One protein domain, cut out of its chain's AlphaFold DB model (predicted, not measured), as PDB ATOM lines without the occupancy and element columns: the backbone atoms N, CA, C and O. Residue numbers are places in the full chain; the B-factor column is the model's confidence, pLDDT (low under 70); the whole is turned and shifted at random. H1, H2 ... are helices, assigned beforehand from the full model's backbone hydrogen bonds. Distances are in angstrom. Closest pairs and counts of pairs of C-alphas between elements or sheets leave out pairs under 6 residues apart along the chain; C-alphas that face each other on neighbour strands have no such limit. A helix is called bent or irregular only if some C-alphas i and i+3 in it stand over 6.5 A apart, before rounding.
ATOM      1  N   LYS A  33      73.027  86.282  43.422       68.12
ATOM      2  CA  LYS A  33      73.899  85.315  44.108       68.12
ATOM      3  C   LYS A  33      75.359  85.426  43.649       68.12
ATOM      4  O   LYS A  33      76.248  85.530  44.487       68.12
ATOM      5  N   THR A  34      75.604  85.503  42.343       76.31
ATOM      6  CA  THR A  34      76.950  85.623  41.761       76.31
ATOM      7  C   THR A  34      77.611  86.944  42.151       76.31
ATOM      8  O   THR A  34      78.765  86.949  42.568       76.31
ATOM      9  N   LYS A  35      76.866  88.062  42.148       74.00
ATOM     10  CA  LYS A  35      77.381  89.362  42.630       74.00
ATOM     11  C   LYS A  35      77.806  89.325  44.105       74.00
ATOM     12  O   LYS A  35      78.737  90.032  44.482       74.00
ATOM     13  N   LYS A  36      77.133  88.534  44.948       71.38
ATOM     14  CA  LYS A  36      77.499  88.369  46.367       71.38
ATOM     15  C   LYS A  36      78.742  87.515  46.539       71.38
ATOM     16  O   LYS A  36      79.625  87.909  47.290       71.38
ATOM     17  N   LEU A  37      78.817  86.399  45.814       75.62
ATOM     18  CA  LEU A  37      79.972  85.509  45.847       75.62
ATOM     19  C   LEU A  37      81.242  86.247  45.401       75.62
ATOM     20  O   LEU A  37      82.242  86.211  46.106       75.62
ATOM     21  N   ILE A  38      81.163  87.011  44.304       81.12
ATOM     22  CA  ILE A  38      82.277  87.833  43.804       81.12
ATOM     23  C   ILE A  38      82.755  88.826  44.869       81.12
ATOM     24  O   ILE A  38      83.949  88.932  45.129       81.12
ATOM     25  N   LYS A  39      81.832  89.539  45.525       76.81
ATOM     26  CA  LYS A  39      82.187  90.502  46.576       76.81
ATOM     27  C   LYS A  39      82.777  89.834  47.821       76.81
ATOM     28  O   LYS A  39      83.705  90.383  48.402       76.81
ATOM     29  N   ALA A  40      82.277  88.665  48.217       74.75
ATOM     30  CA  ALA A  40      82.830  87.921  49.346       74.75
ATOM     31  C   ALA A  40      84.246  87.403  49.051       74.75
ATOM     32  O   ALA A  40      85.131  87.549  49.890       74.75
ATOM     33  N   ILE A  41      84.476  86.870  47.846       81.94
ATOM     34  CA  ILE A  41      85.803  86.434  47.388       81.94
ATOM     35  C   ILE A  41      86.769  87.620  47.359       81.94
ATOM     36  O   ILE A  41      87.878  87.509  47.871       81.94
ATOM     37  N   LEU A  42      86.338  88.773  46.833       82.44
ATOM     38  CA  LEU A  42      87.154  89.988  46.816       82.44
ATOM     39  C   LEU A  42      87.548  90.433  48.234       82.44
ATOM     40  O   LEU A  42      88.705  90.757  48.470       82.44
ATOM     41  N   MET A  43      86.616  90.404  49.191       75.50
ATOM     42  CA  MET A  43      86.904  90.744  50.591       75.50
ATOM     43  C   MET A  43      87.873  89.759  51.247       75.50
ATOM     44  O   MET A  43      88.769  90.179  51.973       75.50
ATOM     45  N   PHE A  44      87.725  88.459  50.979       79.75
ATOM     46  CA  PHE A  44      88.641  87.441  51.494       79.75
ATOM     47  C   PHE A  44      90.043  87.585  50.889       79.75
ATOM     48  O   PHE A  44      91.045  87.431  51.585       79.75
ATOM     49  N   LEU A  45      90.121  87.954  49.609       84.19
ATOM     50  CA  LEU A  45      91.372  88.261  48.925       84.19
ATOM     51  C   LEU A  45      92.045  89.489  49.550       84.19
ATOM     52  O   LEU A  45      93.222  89.420  49.884       84.19
ATOM     53  N   VAL A  46      91.300  90.569  49.801       82.44
ATOM     54  CA  VAL A  46      91.818  91.750  50.518       82.44
ATOM     55  C   VAL A  46      92.294  91.374  51.923       82.44
ATOM     56  O   VAL A  46      93.393  91.761  52.308       82.44
ATOM     57  N   ALA A  47      91.525  90.573  52.667       79.88
ATOM     58  CA  ALA A  47      91.926  90.096  53.990       79.88
ATOM     59  C   ALA A  47      93.236  89.295  53.937       79.88
ATOM     60  O   ALA A  47      94.119  89.511  54.761       79.88
ATOM     61  N   THR A  48      93.387  88.431  52.931       82.00
ATOM     62  CA  THR A  48      94.591  87.615  52.716       82.00
ATOM     63  C   THR A  48      95.796  88.469  52.312       82.00
ATOM     64  O   THR A  48      96.912  88.224  52.758       82.00
ATOM     65  N   ILE A  49      95.597  89.511  51.500       83.69
ATOM     66  CA  ILE A  49      96.669  90.461  51.170       83.69
ATOM     67  C   ILE A  49      97.117  91.198  52.430       83.69
ATOM     68  O   ILE A  49      98.315  91.291  52.687       83.69
ATOM     69  N   VAL A  50      96.179  91.694  53.240       81.06
ATOM     70  CA  VAL A  50      96.501  92.404  54.485       81.06
ATOM     71  C   VAL A  50      97.243  91.483  55.455       81.06
ATOM     72  O   VAL A  50      98.255  91.891  56.017       81.06
ATOM     73  N   THR A  51      96.822  90.225  55.609       79.56
ATOM     74  CA  THR A  51      97.512  89.271  56.492       79.56
ATOM     75  C   THR A  51      98.922  88.948  56.011       79.56
ATOM     76  O   THR A  51      99.854  88.971  56.810       79.56
ATOM     77  N   LEU A  52      99.109  88.712  54.708       82.12
ATOM     78  CA  LEU A  52     100.434  88.506  54.118       82.12
ATOM     79  C   LEU A  52     101.315  89.756  54.221       82.12
ATOM     80  O   LEU A  52     102.537  89.627  54.290       82.12
ATOM     81  N   SER A  53     100.702  90.941  54.274       83.75
ATOM     82  CA  SER A  53     101.411  92.207  54.464       83.75
ATOM     83  C   SER A  53     102.024  92.321  55.849       83.75
ATOM     84  O   SER A  53     103.187  92.683  55.969       83.75
ATOM     85  N   PHE A  54     101.296  91.912  56.888       78.25
ATOM     86  CA  PHE A  54     101.827  91.864  58.254       78.25
ATOM     87  C   PHE A  54     102.823  90.720  58.508       78.25
ATOM     88  O   PHE A  54     103.482  90.716  59.542       78.25
ATOM     89  N   LEU A  55     102.937  89.761  57.584       81.06
ATOM     90  CA  LEU A  55     103.928  88.679  57.619       81.06
ATOM     91  C   LEU A  55     105.173  88.984  56.765       81.06
ATOM     92  O   LEU A  55     105.945  88.068  56.494       81.06
ATOM     93  N   ASP A  56     105.330  90.230  56.298       78.00
ATOM     94  CA  ASP A  56     106.423  90.707  55.433       78.00
ATOM     95  C   ASP A  56     106.561  89.958  54.088       78.00
ATOM     96  O   ASP A  56     107.595  90.010  53.424       78.00
ATOM     97  N   LYS A  57     105.499  89.278  53.635       80.62
ATOM     98  CA  LYS A  57     105.491  88.433  52.420       80.62
ATOM     99  C   LYS A  57     104.764  89.056  51.223       80.62
ATOM    100  O   LYS A  57     104.612  88.414  50.189       80.62
ATOM    101  N   SER A  58     104.293  90.293  51.343       77.81
ATOM    102  CA  SER A  58     103.389  90.956  50.385       77.81
ATOM    103  C   SER A  58     104.059  91.836  49.323       77.81
ATOM    104  O   SER A  58     103.364  92.498  48.552       77.81
ATOM    105  N   GLY A  59     105.390  91.941  49.328       82.00
ATOM    106  CA  GLY A  59     106.116  92.911  48.503       82.00
ATOM    107  C   GLY A  59     105.806  94.377  48.855       82.00
ATOM    108  O   GLY A  59     105.199  94.673  49.888       82.00
ATOM    109  N   ILE A  60     106.216  95.298  47.972       85.94
ATOM    110  CA  ILE A  60     106.187  96.761  48.181       85.94
ATOM    111  C   ILE A  60     104.777  97.255  48.530       85.94
ATOM    112  O   ILE A  60     104.599  97.988  49.498       85.94
ATOM    113  N   ALA A  61     103.754  96.818  47.791       81.19
ATOM    114  CA  ALA A  61     102.378  97.264  48.009       81.19
ATOM    115  C   ALA A  61     101.869  96.959  49.429       81.19
ATOM    116  O   ALA A  61     101.202  97.794  50.038       81.19
ATOM    117  N   GLY A  62     102.209  95.799  49.993       82.31
ATOM    118  CA  GLY A  62     101.789  95.492  51.357       82.31
ATOM    119  C   GLY A  62     102.618  96.188  52.436       82.31
ATOM    120  O   GLY A  62     102.064  96.538  53.473       82.31
ATOM    121  N   GLN A  63     103.885  96.525  52.178       81.88
ATOM    122  CA  GLN A  63     104.651  97.393  53.087       81.88
ATOM    123  C   GLN A  63     104.033  98.794  53.192       81.88
ATOM    124  O   GLN A  63     103.972  99.363  54.284       81.88
ATOM    125  N   TRP A  64     103.504  99.328  52.088       85.25
ATOM    126  CA  TRP A  64     102.737 100.578  52.102       85.25
ATOM    127  C   TRP A  64     101.461 100.449  52.937       85.25
ATOM    128  O   TRP A  64     101.185 101.310  53.772       85.25
ATOM    129  N   ILE A  65     100.718  99.350  52.770       81.81
ATOM    130  CA  ILE A  65      99.518  99.054  53.567       81.81
ATOM    131  C   ILE A  65      99.867  99.012  55.060       81.81
ATOM    132  O   ILE A  65      99.233  99.700  55.860       81.81
ATOM    133  N   VAL A  66     100.908  98.269  55.439       80.81
ATOM    134  CA  VAL A  66     101.378  98.175  56.828       80.81
ATOM    135  C   VAL A  66     101.804  99.539  57.362       80.81
ATOM    136  O   VAL A  66     101.430  99.886  58.477       80.81
ATOM    137  N   THR A  67     102.520 100.342  56.575       82.00
ATOM    138  CA  THR A  67     102.939 101.695  56.975       82.00
ATOM    139  C   THR A  67     101.735 102.592  57.274       82.00
ATOM    140  O   THR A  67     101.704 103.247  58.315       82.00
ATOM    141  N   ILE A  68     100.706 102.569  56.421       82.44
ATOM    142  CA  ILE A  68      99.465 103.331  56.624       82.44
ATOM    143  C   ILE A  68      98.735 102.857  57.889       82.44
ATOM    144  O   ILE A  68      98.306 103.677  58.702       82.44
ATOM    145  N   PHE A  69      98.616 101.543  58.093       79.19
ATOM    146  CA  PHE A  69      97.952 100.991  59.275       79.19
ATOM    147  C   PHE A  69      98.718 101.272  60.571       79.19
ATOM    148  O   PHE A  69      98.091 101.645  61.560       79.19
ATOM    149  N   LYS A  70     100.051 101.163  60.567       77.88
ATOM    150  CA  LYS A  70     100.900 101.525  61.712       77.88
ATOM    151  C   LYS A  70     100.802 103.017  62.033       77.88
ATOM    152  O   LYS A  70     100.758 103.380  63.203       77.88
ATOM    153  N   PHE A  71     100.694 103.875  61.019       80.88
ATOM    154  CA  PHE A  71     100.474 105.310  61.210       80.88
ATOM    155  C   PHE A  71      99.100 105.623  61.833       80.88
ATOM    156  O   PHE A  71      98.998 106.444  62.746       80.88
ATOM    157  N   LEU A  72      98.037 104.953  61.379       77.31
ATOM    158  CA  LEU A  72      96.674 105.174  61.876       77.31
ATOM    159  C   LEU A  72      96.436 104.574  63.271       77.31
ATOM    160  O   LEU A  72      95.880 105.243  64.142       77.31
ATOM    161  N   LEU A  73      96.829 103.315  63.470       74.31
ATOM    162  CA  LEU A  73      96.405 102.475  64.599       74.31
ATOM    163  C   LEU A  73      97.531 102.149  65.597       74.31
ATOM    164  O   LEU A  73      97.256 101.529  66.625       74.31
ATOM    165  N   GLY A  74      98.775 102.535  65.300       73.19
ATOM    166  CA  GLY A  74      99.952 102.203  66.104       73.19
ATOM    167  C   GLY A  74     100.504 100.796  65.837       73.19
ATOM    168  O   GLY A  74      99.803  99.904  65.346       73.19
ATOM    169  N   ASP A  75     101.784 100.593  66.158       72.00
ATOM    170  CA  ASP A  75     102.513  99.340  65.916       72.00
ATOM    171  C   ASP A  75     102.337  98.336  67.067       72.00
ATOM    172  O   ASP A  75     103.275  98.013  67.791       72.00
ATOM    173  N   SER A  76     101.109  97.853  67.272       71.81
ATOM    174  CA  SER A  76     100.828  96.877  68.330       71.81
ATOM    175  C   SER A  76     100.436  95.511  67.764       71.81
ATOM    176  O   SER A  76      99.577  95.387  66.891       71.81
ATOM    177  N   LYS A  77     101.010  94.433  68.311       72.12
ATOM    178  CA  LYS A  77     100.651  93.057  67.912       72.12
ATOM    179  C   LYS A  77      99.159  92.760  68.131       72.12
ATOM    180  O   LYS A  77      98.560  91.999  67.373       72.12
ATOM    181  N   ILE A  78      98.553  93.395  69.138       70.94
ATOM    182  CA  ILE A  78      97.136  93.240  69.489       70.94
ATOM    183  C   ILE A  78      96.241  93.903  68.428       70.94
ATOM    184  O   ILE A  78      95.287  93.278  67.962       70.94
ATOM    185  N   THR A  79      96.569  95.117  67.969       70.81
ATOM    186  CA  THR A  79      95.810  95.779  66.890       70.81
ATOM    187  C   THR A  79      95.873  94.977  65.601       70.81
ATOM    188  O   THR A  79      94.834  94.743  64.984       70.81
ATOM    189  N   ILE A  80      97.045  94.448  65.251       72.56
ATOM    190  CA  ILE A  80      97.231  93.601  64.066       72.56
ATOM    191  C   ILE A  80      96.321  92.365  64.120       72.56
ATOM    192  O   ILE A  80      95.573  92.106  63.174       72.56
ATOM    193  N   ALA A  81      96.312  91.636  65.240       73.44
ATOM    194  CA  ALA A  81      95.467  90.453  65.409       73.44
ATOM    195  C   ALA A  81      93.965  90.775  65.278       73.44
ATOM    196  O   ALA A  81      93.218  90.021  64.650       73.44
ATOM    197  N   THR A  82      93.517  91.914  65.813       72.81
ATOM    198  CA  THR A  82      92.103  92.317  65.722       72.81
ATOM    199  C   THR A  82      91.670  92.764  64.333       72.81
ATOM    200  O   THR A  82      90.562  92.428  63.922       72.81
ATOM    201  N   ILE A  83      92.538  93.437  63.571       75.38
ATOM    202  CA  ILE A  83      92.266  93.798  62.170       75.38
ATOM    203  C   ILE A  83      92.093  92.528  61.332       75.38
ATOM    204  O   ILE A  83      91.146  92.426  60.552       75.38
ATOM    205  N   ILE A  84      92.965  91.536  61.532       75.44
ATOM    206  CA  ILE A  84      92.880  90.246  60.842       75.44
ATOM    207  C   ILE A  84      91.552  89.556  61.180       75.44
ATOM    208  O   ILE A  84      90.789  89.202  60.279       75.44
ATOM    209  N   LEU A  85      91.230  89.421  62.468       74.94
ATOM    210  CA  LEU A  85      90.011  88.749  62.922       74.94
ATOM    211  C   LEU A  85      88.733  89.457  62.433       74.94
ATOM    212  O   LEU A  85      87.780  88.801  62.006       74.94
ATOM    213  N   ALA A  86      88.736  90.789  62.411       72.81
ATOM    214  CA  ALA A  86      87.639  91.600  61.898       72.81
ATOM    215  C   ALA A  86      87.430  91.445  60.381       72.81
ATOM    216  O   ALA A  86      86.291  91.316  59.922       72.81
ATOM    217  N   LEU A  87      88.512  91.418  59.595       72.50
ATOM    218  CA  LEU A  87      88.439  91.238  58.142       72.50
ATOM    219  C   LEU A  87      87.888  89.852  57.782       72.50
ATOM    220  O   LEU A  87      86.958  89.764  56.973       72.50
ATOM    221  N   PHE A  88      88.360  88.791  58.443       71.88
ATOM    222  CA  PHE A  88      87.819  87.438  58.265       71.88
ATOM    223  C   PHE A  88      86.350  87.330  58.705       71.88
ATOM    224  O   PHE A  88      85.523  86.784  57.967       71.88
ATOM    225  N   GLY A  89      85.994  87.910  59.858       69.56
ATOM    226  CA  GLY A  89      84.612  87.950  60.347       69.56
ATOM    227  C   GLY A  89      83.661  88.664  59.382       69.56
ATOM    228  O   GLY A  89      82.552  88.191  59.130       69.56
ATOM    229  N   SER A  90      84.109  89.762  58.767       67.00
ATOM    230  CA  SER A  90      83.309  90.522  57.800       67.00
ATOM    231  C   SER A  90      83.003  89.733  56.518       67.00
ATOM    232  O   SER A  90      81.874  89.783  56.019       67.00
ATOM    233  N   GLY A  91      83.965  88.942  56.023       68.06
ATOM    234  CA  GLY A  91      83.796  88.093  54.840       68.06
ATOM    235  C   GLY A  91      82.731  87.011  55.039       68.06
ATOM    236  O   GLY A  91      81.896  86.791  54.157       68.06
ATOM    237  N   PHE A  92      82.688  86.403  56.229       68.00
ATOM    238  CA  PHE A  92      81.681  85.397  56.581       68.00
ATOM    239  C   PHE A  92      80.264  85.985  56.618       68.00
ATOM    240  O   PHE A  92      79.319  85.400  56.083       68.00
ATOM    241  N   VAL A  93      80.107  87.184  57.187       66.44
ATOM    242  CA  VAL A  93      78.795  87.846  57.276       66.44
ATOM    243  C   VAL A  93      78.318  88.356  55.909       66.44
ATOM    244  O   VAL A  93      77.118  88.318  55.607       66.44
ATOM    245  N   PHE A  94      79.242  88.767  55.034       64.50
ATOM    246  CA  PHE A  94      78.920  89.215  53.678       64.50
ATOM    247  C   PHE A  94      78.289  88.107  52.820       64.50
ATOM    248  O   PHE A  94      77.412  88.379  51.997       64.50
ATOM    249  N   LEU A  95      78.674  86.848  53.050       63.19
ATOM    250  CA  LEU A  95      78.158  85.692  52.315       63.19
ATOM    251  C   LEU A  95      76.654  85.448  52.553       63.19
ATOM    252  O   LEU A  95      75.987  84.840  51.715       63.19
ATOM    253  N   LYS A  96      76.105  85.942  53.673       61.38
ATOM    254  CA  LYS A  96      74.771  85.564  54.171       61.38
ATOM    255  C   LYS A  96      73.755  86.715  54.234       61.38
ATOM    256  O   LYS A  96      72.552  86.467  54.287       61.38
ATOM    257  N   SER A  97      74.192  87.977  54.171       61.97
ATOM    258  CA  SER A  97      73.307  89.139  54.364       61.97
ATOM    259  C   SER A  97      72.657  89.665  53.070       61.97
ATOM    260  O   SER A  97      73.309  89.902  52.052       61.97
ATOM    261  N   ASN A  98      71.337  89.905  53.113       59.59
ATOM    262  CA  ASN A  98      70.526  90.327  51.957       59.59
ATOM    263  C   ASN A  98      70.188  91.832  51.908       59.59
ATOM    264  O   ASN A  98      69.574  92.266  50.934       59.59
ATOM    265  N   LYS A  99      70.558  92.646  52.912       64.81
ATOM    266  CA  LYS A  99      70.153  94.068  52.994       64.81
ATOM    267  C   LYS A  99      71.350  95.009  53.174       64.81
ATOM    268  O   LYS A  99      72.145  94.817  54.087       64.81
ATOM    269  N   LYS A 100      71.425  96.077  52.358       60.50
ATOM    270  CA  LYS A 100      72.501  97.097  52.396       60.50
ATOM    271  C   LYS A 100      72.662  97.761  53.774       60.50
ATOM    272  O   LYS A 100      73.784  97.957  54.216       60.50
ATOM    273  N   VAL A 101      71.553  98.030  54.473       60.81
ATOM    274  CA  VAL A 101      71.555  98.680  55.801       60.81
ATOM    275  C   VAL A 101      72.265  97.829  56.862       60.81
ATOM    276  O   VAL A 101      72.975  98.368  57.699       60.81
ATOM    277  N   LYS A 102      72.161  96.493  56.789       71.12
ATOM    278  CA  LYS A 102      72.846  95.599  57.737       71.12
ATOM    279  C   LYS A 102      74.371  95.661  57.590       71.12
ATOM    280  O   LYS A 102      75.077  95.576  58.583       71.12
ATOM    281  N   ILE A 103      74.873  95.833  56.364       70.19
ATOM    282  CA  ILE A 103      76.316  95.850  56.072       70.19
ATOM    283  C   ILE A 103      76.979  97.074  56.708       70.19
ATOM    284  O   ILE A 103      78.022  96.937  57.339       70.19
ATOM    285  N   LEU A 104      76.353  98.249  56.588       72.56
ATOM    286  CA  LEU A 104      76.890  99.490  57.148       72.56
ATOM    287  C   LEU A 104      77.073  99.398  58.672       72.56
ATOM    288  O   LEU A 104      78.110  99.798  59.189       72.56
ATOM    289  N   VAL A 105      76.102  98.811  59.377       76.69
ATOM    290  CA  VAL A 105      76.145  98.651  60.841       76.69
ATOM    291  C   VAL A 105      77.259  97.697  61.277       76.69
ATOM    292  O   VAL A 105      77.938  97.960  62.262       76.69
ATOM    293  N   ILE A 106      77.496  96.617  60.526       76.44
ATOM    294  CA  ILE A 106      78.577  95.664  60.822       76.44
ATOM    295  C   ILE A 106      79.950  96.311  60.618       76.44
ATOM    296  O   ILE A 106      80.835  96.143  61.451       76.44
ATOM    297  N   VAL A 107      80.124  97.071  59.531       79.81
ATOM    298  CA  VAL A 107      81.373  97.804  59.266       79.81
ATOM    299  C   VAL A 107      81.641  98.825  60.374       79.81
ATOM    300  O   VAL A 107      82.769  98.923  60.850       79.81
ATOM    301  N   LEU A 108      80.603  99.531  60.833       81.56
ATOM    302  CA  LEU A 108      80.713 100.467  61.949       81.56
ATOM    303  C   LEU A 108      81.083  99.757  63.260       81.56
ATOM    304  O   LEU A 108      81.979 100.215  63.958       81.56
ATOM    305  N   ALA A 109      80.453  98.619  63.571       83.81
ATOM    306  CA  ALA A 109      80.766  97.834  64.768       83.81
ATOM    307  C   ALA A 109      82.231  97.376  64.783       83.81
ATOM    308  O   ALA A 109      82.921  97.516  65.791       83.81
ATOM    309  N   ILE A 110      82.730  96.909  63.634       83.06
ATOM    310  CA  ILE A 110      84.133  96.534  63.452       83.06
ATOM    311  C   ILE A 110      85.055  97.737  63.679       83.06
ATOM    312  O   ILE A 110      86.007  97.639  64.453       83.06
ATOM    313  N   ALA A 111      84.766  98.883  63.059       84.44
ATOM    314  CA  ALA A 111      85.573 100.089  63.232       84.44
ATOM    315  C   ALA A 111      85.646 100.516  64.709       84.44
ATOM    316  O   ALA A 111      86.732 100.780  65.219       84.44
ATOM    317  N   VAL A 112      84.511 100.490  65.416       86.31
ATOM    318  CA  VAL A 112      84.431 100.788  66.853       86.31
ATOM    319  C   VAL A 112      85.277  99.809  67.677       86.31
ATOM    320  O   VAL A 112      86.036 100.248  68.541       86.31
ATOM    321  N   THR A 113      85.231  98.502  67.384       85.25
ATOM    322  CA  THR A 113      86.087  97.522  68.085       85.25
ATOM    323  C   THR A 113      87.579  97.747  67.846       85.25
ATOM    324  O   THR A 113      88.356  97.677  68.797       85.25
ATOM    325  N   ILE A 114      87.989  98.066  66.613       84.12
ATOM    326  CA  ILE A 114      89.398  98.318  66.271       84.12
ATOM    327  C   ILE A 114      89.908  99.569  66.993       84.12
ATOM    328  O   ILE A 114      91.008  99.546  67.542       84.12
ATOM    329  N   ILE A 115      89.101 100.634  67.045       84.62
ATOM    330  CA  ILE A 115      89.439 101.865  67.773       84.62
ATOM    331  C   ILE A 115      89.605 101.578  69.269       84.62
ATOM    332  O   ILE A 115      90.596 101.997  69.861       84.62
ATOM    333  N   GLY A 116      88.674 100.831  69.869       84.44
ATOM    334  CA  GLY A 116      88.744 100.468  71.283       84.44
ATOM    335  C   GLY A 116      89.997  99.655  71.622       84.44
ATOM    336  O   GLY A 116      90.715  99.984  72.563       84.44
ATOM    337  N   VAL A 117      90.316  98.634  70.822       84.12
ATOM    338  CA  VAL A 117      91.501  97.793  71.055       84.12
ATOM    339  C   VAL A 117      92.802  98.559  70.807       84.12
ATOM    340  O   VAL A 117      93.754  98.399  71.568       84.12
ATOM    341  N   SER A 118      92.843  99.421  69.790       82.38
ATOM    342  CA  SER A 118      93.990 100.299  69.524       82.38
ATOM    343  C   SER A 118      94.224 101.308  70.651       82.38
ATOM    344  O   SER A 118      95.365 101.497  71.075       82.38
ATOM    345  N   GLY A 119      93.160 101.872  71.228       83.25
ATOM    346  CA  GLY A 119      93.243 102.712  72.426       83.25
ATOM    347  C   GLY A 119      93.852 101.987  73.632       83.25
ATOM    348  O   GLY A 119      94.757 102.504  74.276       83.25
ATOM    349  N   ILE A 120      93.432 100.747  73.901       83.06
ATOM    350  CA  ILE A 120      94.009  99.937  74.993       83.06
ATOM    351  C   ILE A 120      95.480  99.603  74.718       83.06
ATOM    352  O   ILE A 120      96.314  99.692  75.617       83.06
ATOM    353  N   ALA A 121      95.807  99.210  73.486       80.75
ATOM    354  CA  ALA A 121      97.162  98.811  73.119       80.75
ATOM    355  C   ALA A 121      98.148  99.991  73.162       80.75
ATOM    356  O   ALA A 121      99.270  99.841  73.639       80.75
ATOM    357  N   SER A 122      97.720 101.180  72.732       76.25
ATOM    358  CA  SER A 122      98.536 102.402  72.803       76.25
ATOM    359  C   SER A 122      98.822 102.857  74.237       76.25
ATOM    360  O   SER A 122      99.909 103.368  74.499       76.25
ATOM    361  N   ASN A 123      97.919 102.592  75.187       75.00
ATOM    362  CA  ASN A 123      98.152 102.890  76.605       75.00
ATOM    363  C   ASN A 123      99.254 102.024  77.242       75.00
ATOM    364  O   ASN A 123      99.794 102.398  78.280       75.00
ATOM    365  N   GLN A 124      99.601 100.878  76.644       70.19
ATOM    366  CA  GLN A 124     100.694 100.020  77.125       70.19
ATOM    367  C   GLN A 124     102.072 100.506  76.649       70.19
ATOM    368  O   GLN A 124     103.064 100.299  77.343       70.19
ATOM    369  N   ASN A 125     102.121 101.221  75.520       66.19
ATOM    370  CA  ASN A 125     103.350 101.683  74.864       66.19
ATOM    371  C   ASN A 125     103.527 103.214  74.939       66.19
ATOM    372  O   ASN A 125     104.112 103.819  74.044       66.19
ATOM    373  N   LEU A 126     103.036 103.869  76.002       60.53
ATOM    374  CA  LEU A 126     103.015 105.342  76.133       60.53
ATOM    375  C   LEU A 126     104.397 106.031  76.031       60.53
ATOM    376  O   LEU A 126     104.446 107.249  75.860       60.53
ATOM    377  N   ASN A 127     105.491 105.265  76.114       57.50
ATOM    378  CA  ASN A 127     106.877 105.739  76.043       57.50
ATOM    379  C   ASN A 127     107.551 105.534  74.670       57.50
ATOM    380  O   ASN A 127     108.714 105.896  74.517       57.50
ATOM    381  N   GLU A 128     106.873 104.949  73.679       60.03
ATOM    382  CA  GLU A 128     107.437 104.755  72.336       60.03
ATOM    383  C   GLU A 128     107.178 105.977  71.435       60.03
ATOM    384  O   GLU A 128     106.134 106.613  71.517       60.03
ATOM    385  N   GLU A 129     108.100 106.314  70.527       55.47
ATOM    386  CA  GLU A 129     107.989 107.507  69.660       55.47
ATOM    387  C   GLU A 129     106.902 107.408  68.565       55.47
ATOM    388  O   GLU A 129     106.577 108.403  67.916       55.47
ATOM    389  N   LYS A 130     106.304 106.229  68.335       60.66
ATOM    390  CA  LYS A 130     105.365 105.979  67.219       60.66
ATOM    391  C   LYS A 130     103.979 105.551  67.703       60.66
ATOM    392  O   LYS A 130     103.532 104.434  67.470       60.66
ATOM    393  N   ILE A 131     103.281 106.480  68.349       64.81
ATOM    394  CA  ILE A 131     101.993 106.226  69.017       64.81
ATOM    395  C   ILE A 131     100.787 106.222  68.037       64.81
ATOM    396  O   ILE A 131      99.714 105.715  68.358       64.81
ATOM    397  N   GLY A 132     100.955 106.693  66.796       73.38
ATOM    398  CA  GLY A 132      99.883 106.732  65.788       73.38
ATOM    399  C   GLY A 132      98.734 107.694  66.140       73.38
ATOM    400  O   GLY A 132      98.685 108.270  67.229       73.38
ATOM    401  N   LEU A 133      97.794 107.895  65.212       78.25
ATOM    402  CA  LEU A 133      96.680 108.848  65.388       78.25
ATOM    403  C   LEU A 133      95.749 108.476  66.554       78.25
ATOM    404  O   LEU A 133      95.379 109.340  67.347       78.25
ATOM    405  N   ILE A 134      95.390 107.196  66.683       76.88
ATOM    406  CA  ILE A 134      94.536 106.724  67.787       76.88
ATOM    407  C   ILE A 134      95.286 106.721  69.118       76.88
ATOM    408  O   ILE A 134      94.704 107.024  70.154       76.88
ATOM    409  N   GLY A 135      96.584 106.436  69.124       76.88
ATOM    410  CA  GLY A 135      97.332 106.531  70.369       76.88
ATOM    411  C   GLY A 135      97.528 107.982  70.821       76.88
ATOM    412  O   GLY A 135      97.617 108.238  72.017       76.88
ATOM    413  N   PHE A 136      97.548 108.956  69.903       81.12
ATOM    414  CA  PHE A 136      97.544 110.374  70.276       81.12
ATOM    415  C   PHE A 136      96.242 110.754  70.994       81.12
ATOM    416  O   PHE A 136      96.282 111.413  72.035       81.12
ATOM    417  N   THR A 137      95.089 110.284  70.501       80.12
ATOM    418  CA  THR A 137      93.808 110.491  71.198       80.12
ATOM    419  C   THR A 137      93.757 109.736  72.526       80.12
ATOM    420  O   THR A 137      93.252 110.278  73.509       80.12
ATOM    421  N   ALA A 138      94.347 108.541  72.602       79.75
ATOM    422  CA  ALA A 138      94.500 107.803  73.852       79.75
ATOM    423  C   ALA A 138      95.392 108.550  74.858       79.75
ATOM    424  O   ALA A 138      95.013 108.676  76.018       79.75
ATOM    425  N   LYS A 139      96.507 109.149  74.418       81.69
ATOM    426  CA  LYS A 139      97.395 109.970  75.258       81.69
ATOM    427  C   LYS A 139      96.675 111.191  75.826       81.69
ATOM    428  O   LYS A 139      96.824 111.478  77.011       81.69
ATOM    429  N   ILE A 140      95.868 111.877  75.012       85.00
ATOM    430  CA  ILE A 140      95.004 112.968  75.486       85.00
ATOM    431  C   ILE A 140      94.056 112.440  76.568       85.00
ATOM    432  O   ILE A 140      94.001 112.995  77.661       85.00
ATOM    433  N   LEU A 141      93.355 111.337  76.302       84.94
ATOM    434  CA  LEU A 141      92.386 110.767  77.239       84.94
ATOM    435  C   LEU A 141      93.033 110.324  78.565       84.94
ATOM    436  O   LEU A 141      92.489 110.599  79.635       84.94
ATOM    437  N   VAL A 142      94.214 109.702  78.508       84.69
ATOM    438  CA  VAL A 142      95.023 109.337  79.683       84.69
ATOM    439  C   VAL A 142      95.477 110.579  80.445       84.69
ATOM    440  O   VAL A 142      95.464 110.563  81.673       84.69
ATOM    441  N   SER A 143      95.826 111.666  79.755       84.56
ATOM    442  CA  SER A 143      96.221 112.925  80.398       84.56
ATOM    443  C   SER A 143      95.087 113.565  81.204       84.56
ATOM    444  O   SER A 143      95.370 114.235  82.192       84.56
ATOM    445  N   PHE A 144      93.828 113.382  80.796       86.94
ATOM    446  CA  PHE A 144      92.662 113.928  81.504       86.94
ATOM    447  C   PHE A 144      92.159 113.023  82.634       86.94
ATOM    448  O   PHE A 144      91.781 113.521  83.690       86.94
ATOM    449  N   PHE A 145      92.127 111.704  82.418       84.94
ATOM    450  CA  PHE A 145      91.432 110.764  83.310       84.94
ATOM    451  C   PHE A 145      92.354 109.755  84.015       84.94
ATOM    452  O   PHE A 145      91.904 108.999  84.877       84.94
ATOM    453  N   GLY A 146      93.639 109.723  83.669       85.50
ATOM    454  CA  GLY A 146      94.584 108.711  84.134       85.50
ATOM    455  C   GLY A 146      94.462 107.377  83.388       85.50
ATOM    456  O   GLY A 146      93.482 107.088  82.699       85.50
ATOM    457  N   LEU A 147      95.491 106.535  83.534       84.19
ATOM    458  CA  LEU A 147      95.644 105.282  82.779       84.19
ATOM    459  C   LEU A 147      94.510 104.281  83.055       84.19
ATOM    460  O   LEU A 147      93.998 103.646  82.133       84.19
ATOM    461  N   LEU A 148      94.080 104.167  84.317       84.25
ATOM    462  CA  LEU A 148      93.030 103.228  84.723       84.25
ATOM    463  C   LEU A 148      91.676 103.576  84.097       84.25
ATOM    464  O   LEU A 148      91.036 102.718  83.493       84.25
ATOM    465  N   VAL A 149      91.258 104.839  84.197       86.00
ATOM    466  CA  VAL A 149      89.954 105.283  83.687       86.00
ATOM    467  C   VAL A 149      89.934 105.261  82.158       86.00
ATOM    468  O   VAL A 149      88.954 104.803  81.572       86.00
ATOM    469  N   ALA A 150      91.028 105.651  81.498       86.06
ATOM    470  CA  ALA A 150      91.139 105.565  80.043       86.06
ATOM    471  C   ALA A 150      90.986 104.119  79.532       86.06
ATOM    472  O   ALA A 150      90.249 103.877  78.574       86.06
ATOM    473  N   ASN A 151      91.608 103.138  80.198       86.69
ATOM    474  CA  ASN A 151      91.461 101.723  79.840       86.69
ATOM    475  C   ASN A 151      90.034 101.200  80.055       86.69
ATOM    476  O   ASN A 151      89.550 100.417  79.238       86.69
ATOM    477  N   ILE A 152      89.339 101.650  81.106       88.88
ATOM    478  CA  ILE A 152      87.927 101.303  81.341       88.88
ATOM    479  C   ILE A 152      87.048 101.844  80.206       88.88
ATOM    480  O   ILE A 152      86.214 101.110  79.672       88.88
ATOM    481  N   ILE A 153      87.266 103.093  79.786       87.56
ATOM    482  CA  ILE A 153      86.516 103.717  78.686       87.56
ATOM    483  C   ILE A 153      86.734 102.945  77.382       87.56
ATOM    484  O   ILE A 153      85.766 102.563  76.723       87.56
ATOM    485  N   PHE A 154      87.984 102.651  77.017       87.88
ATOM    486  CA  PHE A 154      88.252 101.883  75.802       87.88
ATOM    487  C   PHE A 154      87.720 100.446  75.883       87.88
ATOM    488  O   PHE A 154      87.199  99.940  74.889       87.88
ATOM    489  N   SER A 155      87.762  99.803  77.054       87.12
ATOM    490  CA  SER A 155      87.153  98.482  77.267       87.12
ATOM    491  C   SER A 155      85.638  98.506  77.027       87.12
ATOM    492  O   SER A 155      85.114  97.644  76.320       87.12
ATOM    493  N   ALA A 156      84.938  99.538  77.508       89.88
ATOM    494  CA  ALA A 156      83.512  99.719  77.240       89.88
ATOM    495  C   ALA A 156      83.222  99.883  75.735       89.88
ATOM    496  O   ALA A 156      82.290  99.270  75.216       89.88
ATOM    497  N   VAL A 157      84.055 100.639  75.010       89.25
ATOM    498  CA  VAL A 157      83.946 100.797  73.547       89.25
ATOM    499  C   VAL A 157      84.116  99.453  72.825       89.25
ATOM    500  O   VAL A 157      83.340  99.139  71.916       89.25
ATOM    501  N   VAL A 158      85.073  98.623  73.256       89.25
ATOM    502  CA  VAL A 158      85.260  97.265  72.716       89.25
ATOM    503  C   VAL A 158      84.031  96.393  72.977       89.25
ATOM    504  O   VAL A 158      83.559  95.727  72.055       89.25
ATOM    505  N   LEU A 159      83.479  96.421  74.194       90.25
ATOM    506  CA  LEU A 159      82.294  95.636  74.555       90.25
ATOM    507  C   LEU A 159      81.062  96.039  73.738       90.25
ATOM    508  O   LEU A 159      80.339  95.164  73.263       90.25
ATOM    509  N   ILE A 160      80.847  97.338  73.513       89.06
ATOM    510  CA  ILE A 160      79.743  97.844  72.683       89.06
ATOM    511  C   ILE A 160      79.890  97.355  71.240       89.06
ATOM    512  O   ILE A 160      78.942  96.812  70.667       89.06
ATOM    513  N   GLY A 161      81.081  97.499  70.652       86.06
ATOM    514  CA  GLY A 161      81.336  97.038  69.289       86.06
ATOM    515  C   GLY A 161      81.169  95.519  69.145       86.06
ATOM    516  O   GLY A 161      80.535  95.053  68.195       86.06
ATOM    517  N   LEU A 162      81.658  94.748  70.123       86.38
ATOM    518  CA  LEU A 162      81.519  93.293  70.149       86.38
ATOM    519  C   LEU A 162      80.056  92.867  70.300       86.38
ATOM    520  O   LEU A 162      79.620  91.962  69.594       86.38
ATOM    521  N   PHE A 163      79.287  93.519  71.172       86.75
ATOM    522  CA  PHE A 163      77.874  93.210  71.382       86.75
ATOM    523  C   PHE A 163      77.052  93.433  70.110       86.75
ATOM    524  O   PHE A 163      76.298  92.546  69.700       86.75
ATOM    525  N   ILE A 164      77.256  94.573  69.436       84.69
ATOM    526  CA  ILE A 164      76.609  94.863  68.150       84.69
ATOM    527  C   ILE A 164      76.981  93.775  67.138       84.69
ATOM    528  O   ILE A 164      76.102  93.211  66.491       84.69
ATOM    529  N   PHE A 165      78.264  93.418  67.032       79.31
ATOM    530  CA  PHE A 165      78.717  92.364  66.124       79.31
ATOM    531  C   PHE A 165      78.065  91.001  66.432       79.31
ATOM    532  O   PHE A 165      77.522  90.355  65.530       79.31
ATOM    533  N   LEU A 166      78.048  90.585  67.701       79.12
ATOM    534  CA  LEU A 166      77.520  89.288  68.134       79.12
ATOM    535  C   LEU A 166      76.008  89.176  67.925       79.12
ATOM    536  O   LEU A 166      75.534  88.128  67.484       79.12
ATOM    537  N   GLN A 167      75.259  90.257  68.158       81.56
ATOM    538  CA  GLN A 167      73.815  90.311  67.915       81.56
ATOM    539  C   GLN A 167      73.473  89.952  66.460       81.56
ATOM    540  O   GLN A 167      72.532  89.196  66.204       81.56
ATOM    541  N   PHE A 168      74.256  90.448  65.498       72.12
ATOM    542  CA  PHE A 168      74.044  90.149  64.081       72.12
ATOM    543  C   PHE A 168      74.529  88.751  63.686       72.12
ATOM    544  O   PHE A 168      73.873  88.091  62.879       72.12
ATOM    545  N   VAL A 169      75.638  88.274  64.260       68.00
ATOM    546  CA  VAL A 169      76.158  86.922  63.992       68.00
ATOM    547  C   VAL A 169      75.205  85.849  64.533       68.00
ATOM    548  O   VAL A 169      74.881  84.897  63.820       68.00
ATOM    549  N   TRP A 170      74.688  86.013  65.754       65.00
ATOM    550  CA  TRP A 170      73.784  85.044  66.385       65.00
ATOM    551  C   TRP A 170      72.416  84.963  65.701       65.00
ATOM    552  O   TRP A 170      71.925  83.856  65.478       65.00
ATOM    553  N   GLN A 171      71.822  86.088  65.278       64.69
ATOM    554  CA  GLN A 171      70.548  86.066  64.534       64.69
ATOM    555  C   GLN A 171      70.613  85.220  63.254       64.69
ATOM    556  O   GLN A 171      69.621  84.601  62.863       64.69
ATOM    557  N   GLU A 172      71.767  85.186  62.589       60.16
ATOM    558  CA  GLU A 172      71.941  84.466  61.328       60.16
ATOM    559  C   GLU A 172      72.389  83.005  61.550       60.16
ATOM    560  O   GLU A 172      72.089  82.139  60.721       60.16
ATOM    561  N   LEU A 173      73.073  82.686  62.658       52.69
ATOM    562  CA  LEU A 173      73.443  81.309  63.022       52.69
ATOM    563  C   LEU A 173      72.223  80.467  63.424       52.69
ATOM    564  O   LEU A 173      72.079  79.347  62.932       52.69
ATOM    565  N   PHE A 174      71.309  81.008  64.236       54.97
ATOM    566  CA  PHE A 174      70.129  80.263  64.696       54.97
ATOM    567  C   PHE A 174      69.042  80.097  63.619       54.97
ATOM    568  O   PHE A 174      68.351  79.083  63.619       54.97
ATOM    569  N   LYS A 175      68.961  80.991  62.622       52.19
ATOM    570  CA  LYS A 175      68.054  80.824  61.466       52.19
ATOM    571  C   LYS A 175      68.434  79.686  60.517       52.19
ATOM    572  O   LYS A 175      67.578  79.186  59.801       52.19
ATOM    573  N   ALA A 176      69.701  79.275  60.484       48.91
ATOM    574  CA  ALA A 176      70.164  78.229  59.567       48.91
ATOM    575  C   ALA A 176      69.959  76.802  60.100       48.91
ATOM    576  O   ALA A 176      70.212  75.845  59.372       48.91
TER     577      ALA A 176
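This is residues 33 to 176 of the 416 residues of an uncharacterized protein of Candidatus Staskawiczbacteria bacterium RIFCSPHIGHO2_02_FULL_33_16 (UniProt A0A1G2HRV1). H1, H3, H4 and H5b lie side by side as a flat slab, with H2 and H5a end to end across one end. The printed part, 144 residues with five named helices, H1 to H5, is all helix. It is compact, radius of gyration of the C-alphas 16.6 A, spans 50 by 37 by 19 A.

H5, residues 132 to 175, assigned as one helix by its hydrogen bonds, is bent: C-alphas 144 and 147 are 9.2 A apart. Its arm H5b, residues 147 to 175, touches H4, residues 100 to 124, closest at C-alphas 161 and 109, 4.6 A. H3, residues 77 to 94, makes a hairpin with H4 at 9 degrees and touches H1, residues 33 to 54, at 10 degrees. H2, residues 59 to 73, and arm H5a, residues 132 to 144, touch only at their ends. Of O i to N i+4 pairs, 18 of 21 are within hydrogen-bond range in H4, 23 of 25 in H5b, every one in H1, H2, H3 and H5a.

H1 begins at C-alpha 33 (73.899, 85.315, 44.108); H5b, 42.6 A long, ends at C-alpha 175 (68.054, 80.824, 61.466).

The printed part has no cut; pLDDT is under 70 at 29 residues, among them 89 to 101.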